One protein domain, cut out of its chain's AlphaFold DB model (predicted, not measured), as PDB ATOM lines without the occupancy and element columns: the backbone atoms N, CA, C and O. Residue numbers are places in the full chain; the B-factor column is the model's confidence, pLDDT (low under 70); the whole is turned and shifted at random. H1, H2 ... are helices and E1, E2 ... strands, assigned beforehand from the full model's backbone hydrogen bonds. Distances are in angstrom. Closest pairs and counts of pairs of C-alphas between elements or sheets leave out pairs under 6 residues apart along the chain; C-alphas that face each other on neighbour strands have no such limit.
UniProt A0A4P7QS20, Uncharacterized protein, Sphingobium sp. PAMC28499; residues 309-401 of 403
ATOM      1  N   TYR A 309      17.533  10.719 -12.393       94.12
ATOM      2  CA  TYR A 309      16.373  11.425 -11.814       94.12
ATOM      3  C   TYR A 309      16.383  12.945 -12.009       94.12
ATOM      4  O   TYR A 309      15.323  13.553 -12.169       94.12
ATOM      5  N   GLY A 310      17.570  13.559 -12.025       92.25
ATOM      6  CA  GLY A 310      17.710  14.981 -12.338       92.25
ATOM      7  C   GLY A 310      17.149  15.325 -13.720       92.25
ATOM      8  O   GLY A 310      16.438  16.318 -13.856       92.25
ATOM      9  N   ASP A 311      17.385  14.461 -14.708       93.88
ATOM     10  CA  ASP A 311      16.947  14.658 -16.090       93.88
ATOM     11  C   ASP A 311      15.432  14.456 -16.238       93.88
ATOM     12  O   ASP A 311      14.792  15.178 -16.998       93.88
ATOM     13  N   ILE A 312      14.827  13.562 -15.444       95.56
ATOM     14  CA  ILE A 312      13.362  13.387 -15.390       95.56
ATOM     15  C   ILE A 312      12.676  14.678 -14.930       95.56
ATOM     16  O   ILE A 312      11.700  15.133 -15.522       95.56
ATOM     17  N   LEU A 313      13.191  15.303 -13.872       95.19
ATOM     18  CA  LEU A 313      12.623  16.534 -13.320       95.19
ATOM     19  C   LEU A 313      12.968  17.779 -14.146       95.19
ATOM     20  O   LEU A 313      12.211  18.758 -14.131       95.19
ATOM     21  N   ALA A 314      14.095  17.744 -14.859       93.19
ATOM     22  CA  ALA A 314      14.501  18.748 -15.837       93.19
ATOM     23  C   ALA A 314      13.816  18.567 -17.200       93.19
ATOM     24  O   ALA A 314      13.938  19.453 -18.048       93.19
ATOM     25  N   PHE A 315      13.075  17.469 -17.400       91.38
ATOM     26  CA  PHE A 315      12.413  17.159 -18.658       91.38
ATOM     27  C   PHE A 315      11.534  18.336 -19.099       91.38
ATOM     28  O   PHE A 315      10.676  18.777 -18.321       91.38
ATOM     29  N   PRO A 316      11.761  18.889 -20.302       86.88
ATOM     30  CA  PRO A 316      11.082  20.099 -20.728       86.88
ATOM     31  C   PRO A 316       9.609  19.805 -21.008       86.88
ATOM     32  O   PRO A 316       9.269  18.865 -21.726       86.88
ATOM     33  N   LEU A 317       8.746  20.647 -20.443       82.38
ATOM     34  CA  LEU A 317       7.338  20.738 -20.790       82.38
ATOM     35  C   LEU A 317       7.112  22.059 -21.515       82.38
ATOM     36  O   LEU A 317       7.671  23.108 -21.183       82.38
ATOM     37  N   THR A 318       6.278  21.999 -22.526       66.44
ATOM     38  CA  THR A 318       6.130  23.056 -23.514       66.44
ATOM     39  C   THR A 318       4.644  23.159 -23.818       66.44
ATOM     40  O   THR A 318       3.952  22.156 -23.968       66.44
ATOM     41  N   SER A 319       4.134  24.383 -23.808       58.66
ATOM     42  CA  SER A 319       2.725  24.714 -24.020       58.66
ATOM     43  C   SER A 319       2.545  25.219 -25.440       58.66
ATOM     44  O   SER A 319       1.593  24.867 -26.126       58.66
ATOM     45  N   ASP A 320       3.529  25.976 -25.931       53.69
ATOM     46  CA  ASP A 320       3.330  26.816 -27.107       53.69
ATOM     47  C   ASP A 320       4.348  26.584 -28.232       53.69
ATOM     48  O   ASP A 320       4.598  27.487 -29.033       53.69
ATOM     49  N   GLY A 321       4.980  25.397 -28.291       49.62
ATOM     50  CA  GLY A 321       5.920  24.958 -29.347       49.62
ATOM     51  C   GLY A 321       7.148  25.854 -29.577       49.62
ATOM     52  O   GLY A 321       7.989  25.574 -30.427       49.62
ATOM     53  N   THR A 322       7.248  26.953 -28.833       46.06
ATOM     54  CA  THR A 322       8.230  28.032 -28.980       46.06
ATOM     55  C   THR A 322       8.659  28.603 -27.629       46.06
ATOM     56  O   THR A 322       9.738  29.182 -27.533       46.06
ATOM     57  N   SER A 323       7.862  28.404 -26.572       53.16
ATOM     58  CA  SER A 323       8.219  28.726 -25.192       53.16
ATOM     59  C   SER A 323       8.152  27.466 -24.330       53.16
ATOM     60  O   SER A 323       7.149  26.753 -24.295       53.16
ATOM     61  N   THR A 324       9.261  27.156 -23.661       56.19
ATOM     62  CA  THR A 324       9.295  26.151 -22.602       56.19
ATOM     63  C   THR A 324       8.446  26.662 -21.440       56.19
ATOM     64  O   THR A 324       8.806  27.637 -20.785       56.19
ATOM     65  N   THR A 325       7.314  26.007 -21.171       58.31
ATOM     66  CA  THR A 325       6.473  26.244 -19.977       58.31
ATOM     67  C   THR A 325       7.261  25.971 -18.694       58.31
ATOM     68  O   THR A 325       6.913  26.443 -17.614       58.31
ATOM     69  N   GLY A 326       8.359  25.230 -18.825       79.25
ATOM     70  CA  GLY A 326       9.367  24.998 -17.810       79.25
ATOM     71  C   GLY A 326       9.812  23.546 -17.862       79.25
ATOM     72  O   GLY A 326       9.706  22.888 -18.895       79.25
ATOM     73  N   SER A 327      10.311  23.035 -16.746       90.38
ATOM     74  CA  SER A 327      10.547  21.607 -16.573       90.38
ATOM     75  C   SER A 327       9.362  20.926 -15.884       90.38
ATOM     76  O   SER A 327       8.484  21.580 -15.307       90.38
ATOM     77  N   LEU A 328       9.356  19.595 -15.881       92.81
ATOM     78  CA  LEU A 328       8.390  18.798 -15.126       92.81
ATOM     79  C   LEU A 328       8.344  19.208 -13.642       92.81
ATOM     80  O   LEU A 328       7.263  19.357 -13.072       92.81
ATOM     81  N   ALA A 329       9.496  19.510 -13.037       94.75
ATOM     82  CA  ALA A 329       9.563  20.029 -11.671       94.75
ATOM     83  C   ALA A 329       8.867  21.386 -11.487       94.75
ATOM     84  O   ALA A 329       8.182  21.590 -10.481       94.75
ATOM     85  N   SER A 330       9.043  22.334 -12.415       92.06
ATOM     86  CA  SER A 330       8.364  23.629 -12.300       92.06
ATOM     87  C   SER A 330       6.859  23.497 -12.495       92.06
ATOM     88  O   SER A 330       6.120  24.144 -11.760       92.06
ATOM     89  N   TYR A 331       6.410  22.632 -13.410       92.81
ATOM     90  CA  TYR A 331       4.987  22.346 -13.598       92.81
ATOM     91  C   TYR A 331       4.357  21.805 -12.312       92.81
ATOM     92  O   TYR A 331       3.372  22.359 -11.833       92.81
ATOM     93  N   LEU A 332       4.968  20.787 -11.699       95.00
ATOM     94  CA  LEU A 332       4.457  20.198 -10.461       95.00
ATOM     95  C   LEU A 332       4.347  21.224  -9.322       95.00
ATOM     96  O   LEU A 332       3.333  21.261  -8.633       95.00
ATOM     97  N   ARG A 333       5.343  22.106  -9.160       94.88
ATOM     98  CA  ARG A 333       5.327  23.166  -8.132       94.88
ATOM     99  C   ARG A 333       4.262  24.239  -8.353       94.88
ATOM    100  O   ARG A 333       3.917  24.934  -7.404       94.88
ATOM    101  N   GLN A 334       3.799  24.414  -9.589       92.81
ATOM    102  CA  GLN A 334       2.762  25.388  -9.931       92.81
ATOM    103  C   GLN A 334       1.345  24.854  -9.680       92.81
ATOM    104  O   GLN A 334       0.397  25.635  -9.735       92.81
ATOM    105  N   LEU A 335       1.186  23.555  -9.400       93.88
ATOM    106  CA  LEU A 335      -0.113  22.979  -9.066       93.88
ATOM    107  C   LEU A 335      -0.598  23.516  -7.715       93.88
ATOM    108  O   LEU A 335       0.150  23.579  -6.740       93.88
ATOM    109  N   ASP A 336      -1.873  23.883  -7.661       96.19
ATOM    110  CA  ASP A 336      -2.527  24.517  -6.511       96.19
ATOM    111  C   ASP A 336      -2.460  23.674  -5.227       96.19
ATOM    112  O   ASP A 336      -2.322  24.212  -4.128       96.19
ATOM    113  N   TRP A 337      -2.488  22.350  -5.363       95.31
ATOM    114  CA  TRP A 337      -2.375  21.405  -4.253       95.31
ATOM    115  C   TRP A 337      -0.934  21.134  -3.796       95.31
ATOM    116  O   TRP A 337      -0.750  20.509  -2.750       95.31
ATOM    117  N   TRP A 338       0.094  21.566  -4.537       96.12
ATOM    118  CA  TRP A 338       1.482  21.155  -4.285       96.12
ATOM    119  C   TRP A 338       1.967  21.546  -2.886       96.12
ATOM    120  O   TRP A 338       2.431  20.695  -2.129       96.12
ATOM    121  N   ALA A 339       1.838  22.827  -2.529       94.88
ATOM    122  CA  ALA A 339       2.373  23.359  -1.275       94.88
ATOM    123  C   ALA A 339       1.721  22.719  -0.036       94.88
ATOM    124  O   ALA A 339       2.418  22.348   0.907       94.88
ATOM    125  N   GLU A 340       0.397  22.548  -0.053       93.50
ATOM    126  CA  GLU A 340      -0.335  21.889   1.035       93.50
ATOM    127  C   GLU A 340      -0.066  20.378   1.075       93.50
ATOM    128  O   GLU A 340       0.066  19.802   2.156       93.50
ATOM    129  N   GLY A 341       0.103  19.741  -0.087       94.06
ATOM    130  CA  GLY A 341       0.481  18.332  -0.189       94.06
ATOM    131  C   GLY A 341       1.839  18.039   0.450       94.06
ATOM    132  O   GLY A 341       1.941  17.111   1.250       94.06
ATOM    133  N   VAL A 342       2.855  18.868   0.175       94.12
ATOM    134  CA  VAL A 342       4.184  18.752   0.804       94.12
ATOM    135  C   VAL A 342       4.088  18.944   2.319       94.12
ATOM    136  O   VAL A 342       4.618  18.136   3.074       94.12
ATOM    137  N   LYS A 343       3.337  19.949   2.787       92.00
ATOM    138  CA  LYS A 343       3.099  20.179   4.223       92.00
ATOM    139  C   LYS A 343       2.472  18.973   4.927       92.00
ATOM    140  O   LYS A 343       2.782  18.703   6.085       92.00
ATOM    141  N   ALA A 344       1.575  18.256   4.250       91.50
ATOM    142  CA  ALA A 344       0.894  17.098   4.817       91.50
ATOM    143  C   ALA A 344       1.839  15.903   5.052       91.50
ATOM    144  O   ALA A 344       1.620  15.148   6.008       91.50
ATOM    145  N   LEU A 345       2.910  15.772   4.254       91.06
ATOM    146  CA  LEU A 345       3.935  14.728   4.410       91.06
ATOM    147  C   LEU A 345       4.603  14.764   5.788       91.06
ATOM    148  O   LEU A 345       4.990  13.726   6.320       91.06
ATOM    149  N   ASP A 346       4.687  15.939   6.404       82.81
ATOM    150  CA  ASP A 346       5.337  16.105   7.700       82.81
ATOM    151  C   ASP A 346       4.528  15.559   8.884       82.81
ATOM    152  O   ASP A 346       5.107  15.265   9.938       82.81
ATOM    153  N   VAL A 347       3.206  15.419   8.717       76.69
ATOM    154  CA  VAL A 347       2.250  15.201   9.814       76.69
ATOM    155  C   VAL A 347       1.842  13.725   9.960       76.69
ATOM    156  O   VAL A 347       1.529  13.298  11.069       76.69
ATOM    157  N   SER A 348       1.875  12.906   8.895       65.69
ATOM    158  CA  SER A 348       1.658  11.441   8.987       65.69
ATOM    159  C   SER A 348       2.049  10.681   7.706       65.69
ATOM    160  O   SER A 348       1.855  11.185   6.607       65.69
ATOM    161  N   GLY A 349       2.523   9.430   7.813       62.25
ATOM    162  CA  GLY A 349       2.956   8.614   6.659       62.25
ATOM    163  C   GLY A 349       1.853   8.209   5.663       62.25
ATOM    164  O   GLY A 349       2.149   7.976   4.495       62.25
ATOM    165  N   ALA A 350       0.573   8.203   6.067       62.59
ATOM    166  CA  ALA A 350      -0.564   7.921   5.174       62.59
ATOM    167  C   ALA A 350      -0.767   8.991   4.074       62.59
ATOM    168  O   ALA A 350      -1.535   8.786   3.135       62.59
ATOM    169  N   THR A 351      -0.069  10.125   4.170       86.12
ATOM    170  CA  THR A 351      -0.131  11.229   3.201       86.12
ATOM    171  C   THR A 351       0.826  11.048   2.020       86.12
ATOM    172  O   THR A 351       0.540  11.567   0.944       86.12
ATOM    173  N   ALA A 352       1.899  10.257   2.166       92.75
ATOM    174  CA  ALA A 352       2.870  10.004   1.096       92.75
ATOM    175  C   ALA A 352       2.239   9.265  -0.089       92.75
ATOM    176  O   ALA A 352       2.385   9.666  -1.243       92.75
ATOM    177  N   ASP A 353       1.436   8.247   0.220       93.56
ATOM    178  CA  ASP A 353       0.624   7.503  -0.738       93.56
ATOM    179  C   ASP A 353      -0.306   8.412  -1.549       93.56
ATOM    180  O   ASP A 353      -0.419   8.277  -2.770       93.56
ATOM    181  N   ALA A 354      -0.997   9.327  -0.865       94.38
ATOM    182  CA  ALA A 354      -1.920  10.262  -1.494       94.38
ATOM    183  C   ALA A 354      -1.167  11.279  -2.363       94.38
ATOM    184  O   ALA A 354      -1.560  11.515  -3.504       94.38
ATOM    185  N   PHE A 355      -0.052  11.819  -1.866       96.00
ATOM    186  CA  PHE A 355       0.774  12.784  -2.586       96.00
ATOM    187  C   PHE A 355       1.371  12.191  -3.870       96.00
ATOM    188  O   PHE A 355       1.249  12.788  -4.940       96.00
ATOM    189  N   CYS A 356       1.911  10.971  -3.821       96.75
ATOM    190  CA  CYS A 356       2.415  10.294  -5.018       96.75
ATOM    191  C   CYS A 356       1.311   9.975  -6.031       96.75
ATOM    192  O   CYS A 356       1.534  10.100  -7.235       96.75
ATOM    193  N   ARG A 357       0.095   9.638  -5.580       96.12
ATOM    194  CA  ARG A 357      -1.060   9.492  -6.483       96.12
ATOM    195  C   ARG A 357      -1.462  10.816  -7.133       96.12
ATOM    196  O   ARG A 357      -1.815  10.798  -8.309       96.12
ATOM    197  N   LEU A 358      -1.381  11.941  -6.417       96.69
ATOM    198  CA  LEU A 358      -1.640  13.271  -6.983       96.69
ATOM    199  C   LEU A 358      -0.615  13.631  -8.064       96.69
ATOM    200  O   LEU A 358      -1.017  14.032  -9.156       96.69
ATOM    201  N   ILE A 359       0.681  13.411  -7.807       97.31
ATOM    202  CA  ILE A 359       1.741  13.599  -8.814       97.31
ATOM    203  C   ILE A 359       1.451  12.738 -10.041       97.31
ATOM    204  O   ILE A 359       1.387  13.250 -11.159       97.31
ATOM    205  N   ARG A 360       1.223  11.436  -9.833       97.19
ATOM    206  CA  ARG A 360       0.961  10.497 -10.925       97.19
ATOM    207  C   ARG A 360      -0.253  10.914 -11.744       97.19
ATOM    208  O   ARG A 360      -0.151  10.992 -12.959       97.19
ATOM    209  N   GLY A 361      -1.365  11.241 -11.085       96.62
ATOM    210  CA  GLY A 361      -2.584  11.712 -11.741       96.62
ATOM    211  C   GLY A 361      -2.369  12.998 -12.540       96.62
ATOM    212  O   GLY A 361      -2.827  13.108 -13.672       96.62
ATOM    213  N   ALA A 362      -1.630  13.967 -11.995       95.12
ATOM    214  CA  ALA A 362      -1.322  15.204 -12.709       95.12
ATOM    215  C   ALA A 362      -0.464  14.962 -13.961       95.12
ATOM    216  O   ALA A 362      -0.675  15.622 -14.980       95.12
ATOM    217  N   LEU A 363       0.476  14.016 -13.901       95.19
ATOM    218  CA  LEU A 363       1.363  13.682 -15.016       95.19
ATOM    219  C   LEU A 363       0.683  12.816 -16.084       95.19
ATOM    220  O   LEU A 363       0.862  13.055 -17.281       95.19
ATOM    221  N   THR A 364      -0.160  11.863 -15.691       93.75
ATOM    222  CA  THR A 364      -0.965  11.092 -16.651       93.75
ATOM    223  C   THR A 364      -1.987  11.977 -17.362       93.75
ATOM    224  O   THR A 364      -2.187  11.839 -18.572       93.75
ATOM    225  N   ASN A 365      -2.553  12.967 -16.663       90.38
ATOM    226  CA  ASN A 365      -3.454  13.963 -17.249       90.38
ATOM    227  C   ASN A 365      -2.791  14.814 -18.342       90.38
ATOM    228  O   ASN A 365      -3.470  15.205 -19.295       90.38
ATOM    229  N   ILE A 366      -1.483  15.076 -18.249       88.75
ATOM    230  CA  ILE A 366      -0.748  15.779 -19.313       88.75
ATOM    231  C   ILE A 366      -0.227  14.848 -20.411       88.75
ATOM    232  O   ILE A 366       0.246  15.336 -21.431       88.75
ATOM    233  N   GLY A 367      -0.389  13.529 -20.274       88.00
ATOM    234  CA  GLY A 367      -0.121  12.564 -21.342       88.00
ATOM    235  C   GLY A 367       1.070  11.635 -21.121       88.00
ATOM    236  O   GLY A 367       1.427  10.925 -22.061       88.00
ATOM    237  N   LEU A 368       1.649  11.594 -19.917       93.56
ATOM    238  CA  LEU A 368       2.615  10.553 -19.560       93.56
ATOM    239  C   LEU A 368       1.891   9.219 -19.314       93.56
ATOM    240  O   LEU A 368       0.730   9.188 -18.903       93.56
ATOM    241  N   ASN A 369       2.573   8.104 -19.562       94.50
ATOM    242  CA  ASN A 369       2.106   6.787 -19.147       94.50
ATOM    243  C   ASN A 369       2.290   6.597 -17.629       94.50
ATOM    244  O   ASN A 369       3.013   7.345 -16.967       94.50
ATOM    245  N   ASP A 370       1.638   5.577 -17.071       94.75
ATOM    246  CA  ASP A 370       1.650   5.337 -15.623       94.75
ATOM    247  C   ASP A 370       3.058   5.080 -15.065       94.75
ATOM    248  O   ASP A 370       3.355   5.486 -13.940       94.75
ATOM    249  N   SER A 371       3.924   4.419 -15.843       95.50
ATOM    250  CA  SER A 371       5.304   4.111 -15.452       95.50
ATOM    251  C   SER A 371       6.165   5.371 -15.356       95.50
ATOM    252  O   SER A 371       6.854   5.556 -14.359       95.50
ATOM    253  N   ASP A 372       6.086   6.264 -16.341       97.12
ATOM    254  CA  ASP A 372       6.802   7.543 -16.349       97.12
ATOM    255  C   ASP A 372       6.275   8.481 -15.264       97.12
ATOM    256  O   ASP A 372       7.049   9.136 -14.568       97.12
ATOM    257  N   ALA A 373       4.958   8.510 -15.066       97.25
ATOM    258  CA  ALA A 373       4.346   9.278 -13.992       97.25
ATOM    259  C   ALA A 373       4.819   8.797 -12.606       97.25
ATOM    260  O   ALA A 373       5.045   9.612 -11.710       97.25
ATOM    261  N   ALA A 374       5.001   7.483 -12.427       97.00
ATOM    262  CA  ALA A 374       5.564   6.915 -11.206       97.00
ATOM    263  C   ALA A 374       7.069   7.202 -11.072       97.00
ATOM    264  O   ALA A 374       7.496   7.646 -10.013       97.00
ATOM    265  N   LEU A 375       7.858   7.057 -12.143       97.44
ATOM    266  CA  LEU A 375       9.279   7.434 -12.161       97.44
ATOM    267  C   LEU A 375       9.492   8.899 -11.770       97.44
ATOM    268  O   LEU A 375      10.417   9.209 -11.028       97.44
ATOM    269  N   ALA A 376       8.625   9.800 -12.228       97.50
ATOM    270  CA  ALA A 376       8.667  11.201 -11.837       97.50
ATOM    271  C   ALA A 376       8.302  11.412 -10.356       97.50
ATOM    272  O   ALA A 376       8.936  12.229  -9.693       97.50
ATOM    273  N   ALA A 377       7.335  10.667  -9.809       97.62
ATOM    274  CA  ALA A 377       7.040  10.694  -8.373       97.62
ATOM    275  C   ALA A 377       8.224  10.169  -7.534       97.62
ATOM    276  O   ALA A 377       8.573  10.776  -6.518       97.62
ATOM    277  N   GLU A 378       8.883   9.099  -7.985       97.44
ATOM    278  CA  GLU A 378      10.116   8.584  -7.383       97.44
ATOM    279  C   GLU A 378      11.253   9.620  -7.475       97.44
ATOM    280  O   GLU A 378      11.953   9.859  -6.491       97.44
ATOM    281  N   ALA A 379      11.390  10.308  -8.614       97.88
ATOM    282  CA  ALA A 379      12.371  11.372  -8.810       97.88
ATOM    283  C   ALA A 379      12.140  12.552  -7.854       97.88
ATOM    284  O   ALA A 379      13.097  13.057  -7.267       97.88
ATOM    285  N   VAL A 380      10.880  12.965  -7.646       97.75
ATOM    286  CA  VAL A 380      10.523  13.999  -6.658       97.75
ATOM    287  C   VAL A 380      11.029  13.599  -5.276       97.75
ATOM    288  O   VAL A 380      11.702  14.412  -4.642       97.75
ATOM    289  N   ALA A 381      10.779  12.357  -4.849       96.62
ATOM    290  CA  ALA A 381      11.190  11.845  -3.540       96.62
ATOM    291  C   ALA A 381      12.712  11.891  -3.308       96.62
ATOM    292  O   ALA A 381      13.157  11.972  -2.166       96.62
ATOM    293  N   GLN A 382      13.510  11.851  -4.378       96.19
ATOM    294  CA  GLN A 382      14.977  11.895  -4.317       96.19
ATOM    295  C   GLN A 382      15.563  13.284  -4.599       96.19
ATOM    296  O   GLN A 382      16.782  13.454  -4.639       96.19
ATOM    297  N   SER A 383      14.714  14.287  -4.810       96.38
ATOM    298  CA  SER A 383      15.133  15.618  -5.235       96.38
ATOM    299  C   SER A 383      15.017  16.658  -4.116       96.38
ATOM    300  O   SER A 383      14.258  16.471  -3.167       96.38
ATOM    301  N   PRO A 384      15.648  17.836  -4.274       96.19
ATOM    302  CA  PRO A 384      15.437  18.984  -3.388       96.19
ATOM    303  C   PRO A 384      14.034  19.614  -3.474       96.19
ATOM    304  O   PRO A 384      13.821  20.707  -2.951       96.19
ATOM    305  N   MET A 385      13.086  19.013  -4.203       95.25
ATOM    306  CA  MET A 385      11.695  19.479  -4.233       95.25
ATOM    307  C   MET A 385      10.955  19.212  -2.919       95.25
ATOM    308  O   MET A 385       9.966  19.893  -2.657       95.25
ATOM    309  N   VAL A 386      11.445  18.256  -2.130       95.44
ATOM    310  CA  VAL A 386      10.954  17.874  -0.803       95.44
ATOM    311  C   VAL A 386      12.142  17.774   0.158       95.44
ATOM    312  O   VAL A 386      13.298  17.681  -0.267       95.44
ATOM    313  N   THR A 387      11.894  17.821   1.464       95.56
ATOM    314  CA  THR A 387      12.957  17.618   2.458       95.56
ATOM    315  C   THR A 387      13.413  16.151   2.476       95.56
ATOM    316  O   THR A 387      12.646  15.261   2.108       95.56
ATOM    317  N   PRO A 388      14.631  15.828   2.958       95.62
ATOM    318  CA  PRO A 388      15.083  14.435   3.047       95.62
ATOM    319  C   PRO A 388      14.148  13.524   3.860       95.62
ATOM    320  O   PRO A 388      14.018  12.339   3.562       95.62
ATOM    321  N   LYS A 389      13.474  14.076   4.879       93.88
ATOM    322  CA  LYS A 389      12.485  13.357   5.694       93.88
ATOM    323  C   LYS A 389      11.231  13.024   4.879       93.88
ATOM    324  O   LYS A 389      10.783  11.881   4.896       93.88
ATOM    325  N   GLU A 390      10.689  14.001   4.158       94.94
ATOM    326  CA  GLU A 390       9.540  13.823   3.258       94.94
ATOM    327  C   GLU A 390       9.864  12.837   2.130       94.94
ATOM    328  O   GLU A 390       9.086  11.922   1.858       94.94
ATOM    329  N   GLY A 391      11.053  12.963   1.536       95.31
ATOM    330  CA  GLY A 391      11.558  12.056   0.511       95.31
ATOM    331  C   GLY A 391      11.649  10.607   0.991       95.31
ATOM    332  O   GLY A 391      11.219   9.697   0.286       95.31
ATOM    333  N   ALA A 392      12.112  10.373   2.224       94.12
ATOM    334  CA  ALA A 392      12.145   9.033   2.816       94.12
ATOM    335  C   ALA A 392      10.737   8.436   3.013       94.12
ATOM    336  O   ALA A 392      10.535   7.245   2.763       94.12
ATOM    337  N   LEU A 393       9.751   9.253   3.411       93.81
ATOM    338  CA  LEU A 393       8.353   8.819   3.522       93.81
ATOM    339  C   LEU A 393       7.782   8.435   2.154       93.81
ATOM    340  O   LEU A 393       7.195   7.361   2.021       93.81
ATOM    341  N   MET A 394       8.010   9.261   1.132       95.25
ATOM    342  CA  MET A 394       7.629   8.947  -0.248       95.25
ATOM    343  C   MET A 394       8.313   7.668  -0.741       95.25
ATOM    344  O   MET A 394       7.654   6.784  -1.272       95.25
ATOM    345  N   HIS A 395       9.612   7.492  -0.501       93.56
ATOM    346  CA  HIS A 395      10.330   6.293  -0.937       93.56
ATOM    347  C   HIS A 395       9.805   5.003  -0.282       93.56
ATOM    348  O   HIS A 395       9.859   3.938  -0.892       93.56
ATOM    349  N   SER A 396       9.259   5.080   0.935       91.44
ATOM    350  CA  SER A 396       8.620   3.931   1.596       91.44
ATOM    351  C   SER A 396       7.226   3.588   1.050       91.44
ATOM    352  O   SER A 396       6.709   2.501   1.312       91.44
ATOM    353  N   SER A 397       6.613   4.494   0.282       92.50
ATOM    354  CA  SER A 397       5.286   4.315  -0.299       92.50
ATOM    355  C   SER A 397       5.357   3.575  -1.631       92.50
ATOM    356  O   SER A 397       5.998   4.014  -2.584       92.50
ATOM    357  N   VAL A 398       4.600   2.480  -1.743       92.19
ATOM    358  CA  VAL A 398       4.455   1.714  -2.994       92.19
ATOM    359  C   VAL A 398       3.834   2.569  -4.107       92.19
ATOM    360  O   VAL A 398       4.118   2.358  -5.282       92.19
ATOM    361  N   ALA A 399       3.020   3.572  -3.761       92.56
ATOM    362  CA  ALA A 399       2.372   4.436  -4.743       92.56
ATOM    363  C   ALA A 399       3.359   5.327  -5.519       92.56
ATOM    364  O   ALA A 399       3.004   5.799  -6.604       92.56
ATOM    365  N   CYS A 400       4.563   5.551  -4.986       91.31
ATOM    366  CA  CYS A 400       5.609   6.351  -5.620       91.31
ATOM    367  C   CYS A 400       6.475   5.548  -6.595       91.31
ATOM    368  O   CYS A 400       7.213   6.149  -7.366       91.31
ATOM    369  N   HIS A 401       6.383   4.217  -6.581       93.44
ATOM    370  CA  HIS A 401       7.213   3.353  -7.414       93.44
ATOM    371  C   HIS A 401       6.458   2.878  -8.655       93.44
ATOM    372  O   HIS A 401       5.243   2.645  -8.592       93.44
TER     373      HIS A 401
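Overview. This is residues 309 to 401 of the 403 residues of an uncharacterized protein of Sphingobium sp. PAMC28499 (UniProt A0A4P7QS20). An elongated body of mostly crossed helices has H4 and H5 packed together at its core, with H3 and H6 toward one end and H1 and H2 toward the other, where the antiparallel two-strand hairpin E1 and E2 makes the tip. The printed part has 93 residues with six named helices and two named strands, in the order H1 E1 E2 H2 H3 H4 H5 H6, and is mostly helix. It is compact, with a radius of gyration of the C-alphas of 12.6 A and spans of 42 by 23 by 21 A.

Arrangement. H1, residues 309 to 314, touches H2, residues 328 to 334, at a steep tilt of 61 degrees; their closest C-alphas, Leu 313 and Ala 329, are 4.9 A apart. Between them E1, residues 316 to 318, and E2, residues 324 to 327, form a hairpin, with N 317 and O 326 at 2.9 A, within hydrogen-bond range. H3, residues 338 to 345, and H4, residues 350 to 366, form a helical hairpin at a shallow tilt of 26 degrees, closest at C-alphas 345 and 351, 5.5 A. H4 touches H5, residues 370 to 381, at a steep tilt of 51 degrees, opposite ways, closest at C-alphas 360 and 373, 4.7 A. With residues 378 to 381 alone, H5 touches H6, residues 388 to 396, in a helical hairpin at 32 degrees, closest at C-alphas 381 and 391, 4.1 A. Every O i to N i+4 pair is within hydrogen-bond range in H1, H2, H3, H5 and H6, and 12 of 13 in H4.

Along the chain. H1 begins at C-alpha 309 (16.373, 11.425, -11.814). H4 is 25.7 A long, H5 16.7 A and H6 12.4 A, ending at C-alpha 396 (8.620, 3.931, 1.596).

Size, cuts and confidence. The C-alphas farthest apart, Thr 322 and Ser 348, are 42.0 A apart. The printed part has no cut and no long link. Residues 318 to 325 and 348 to 350 have pLDDT under 70.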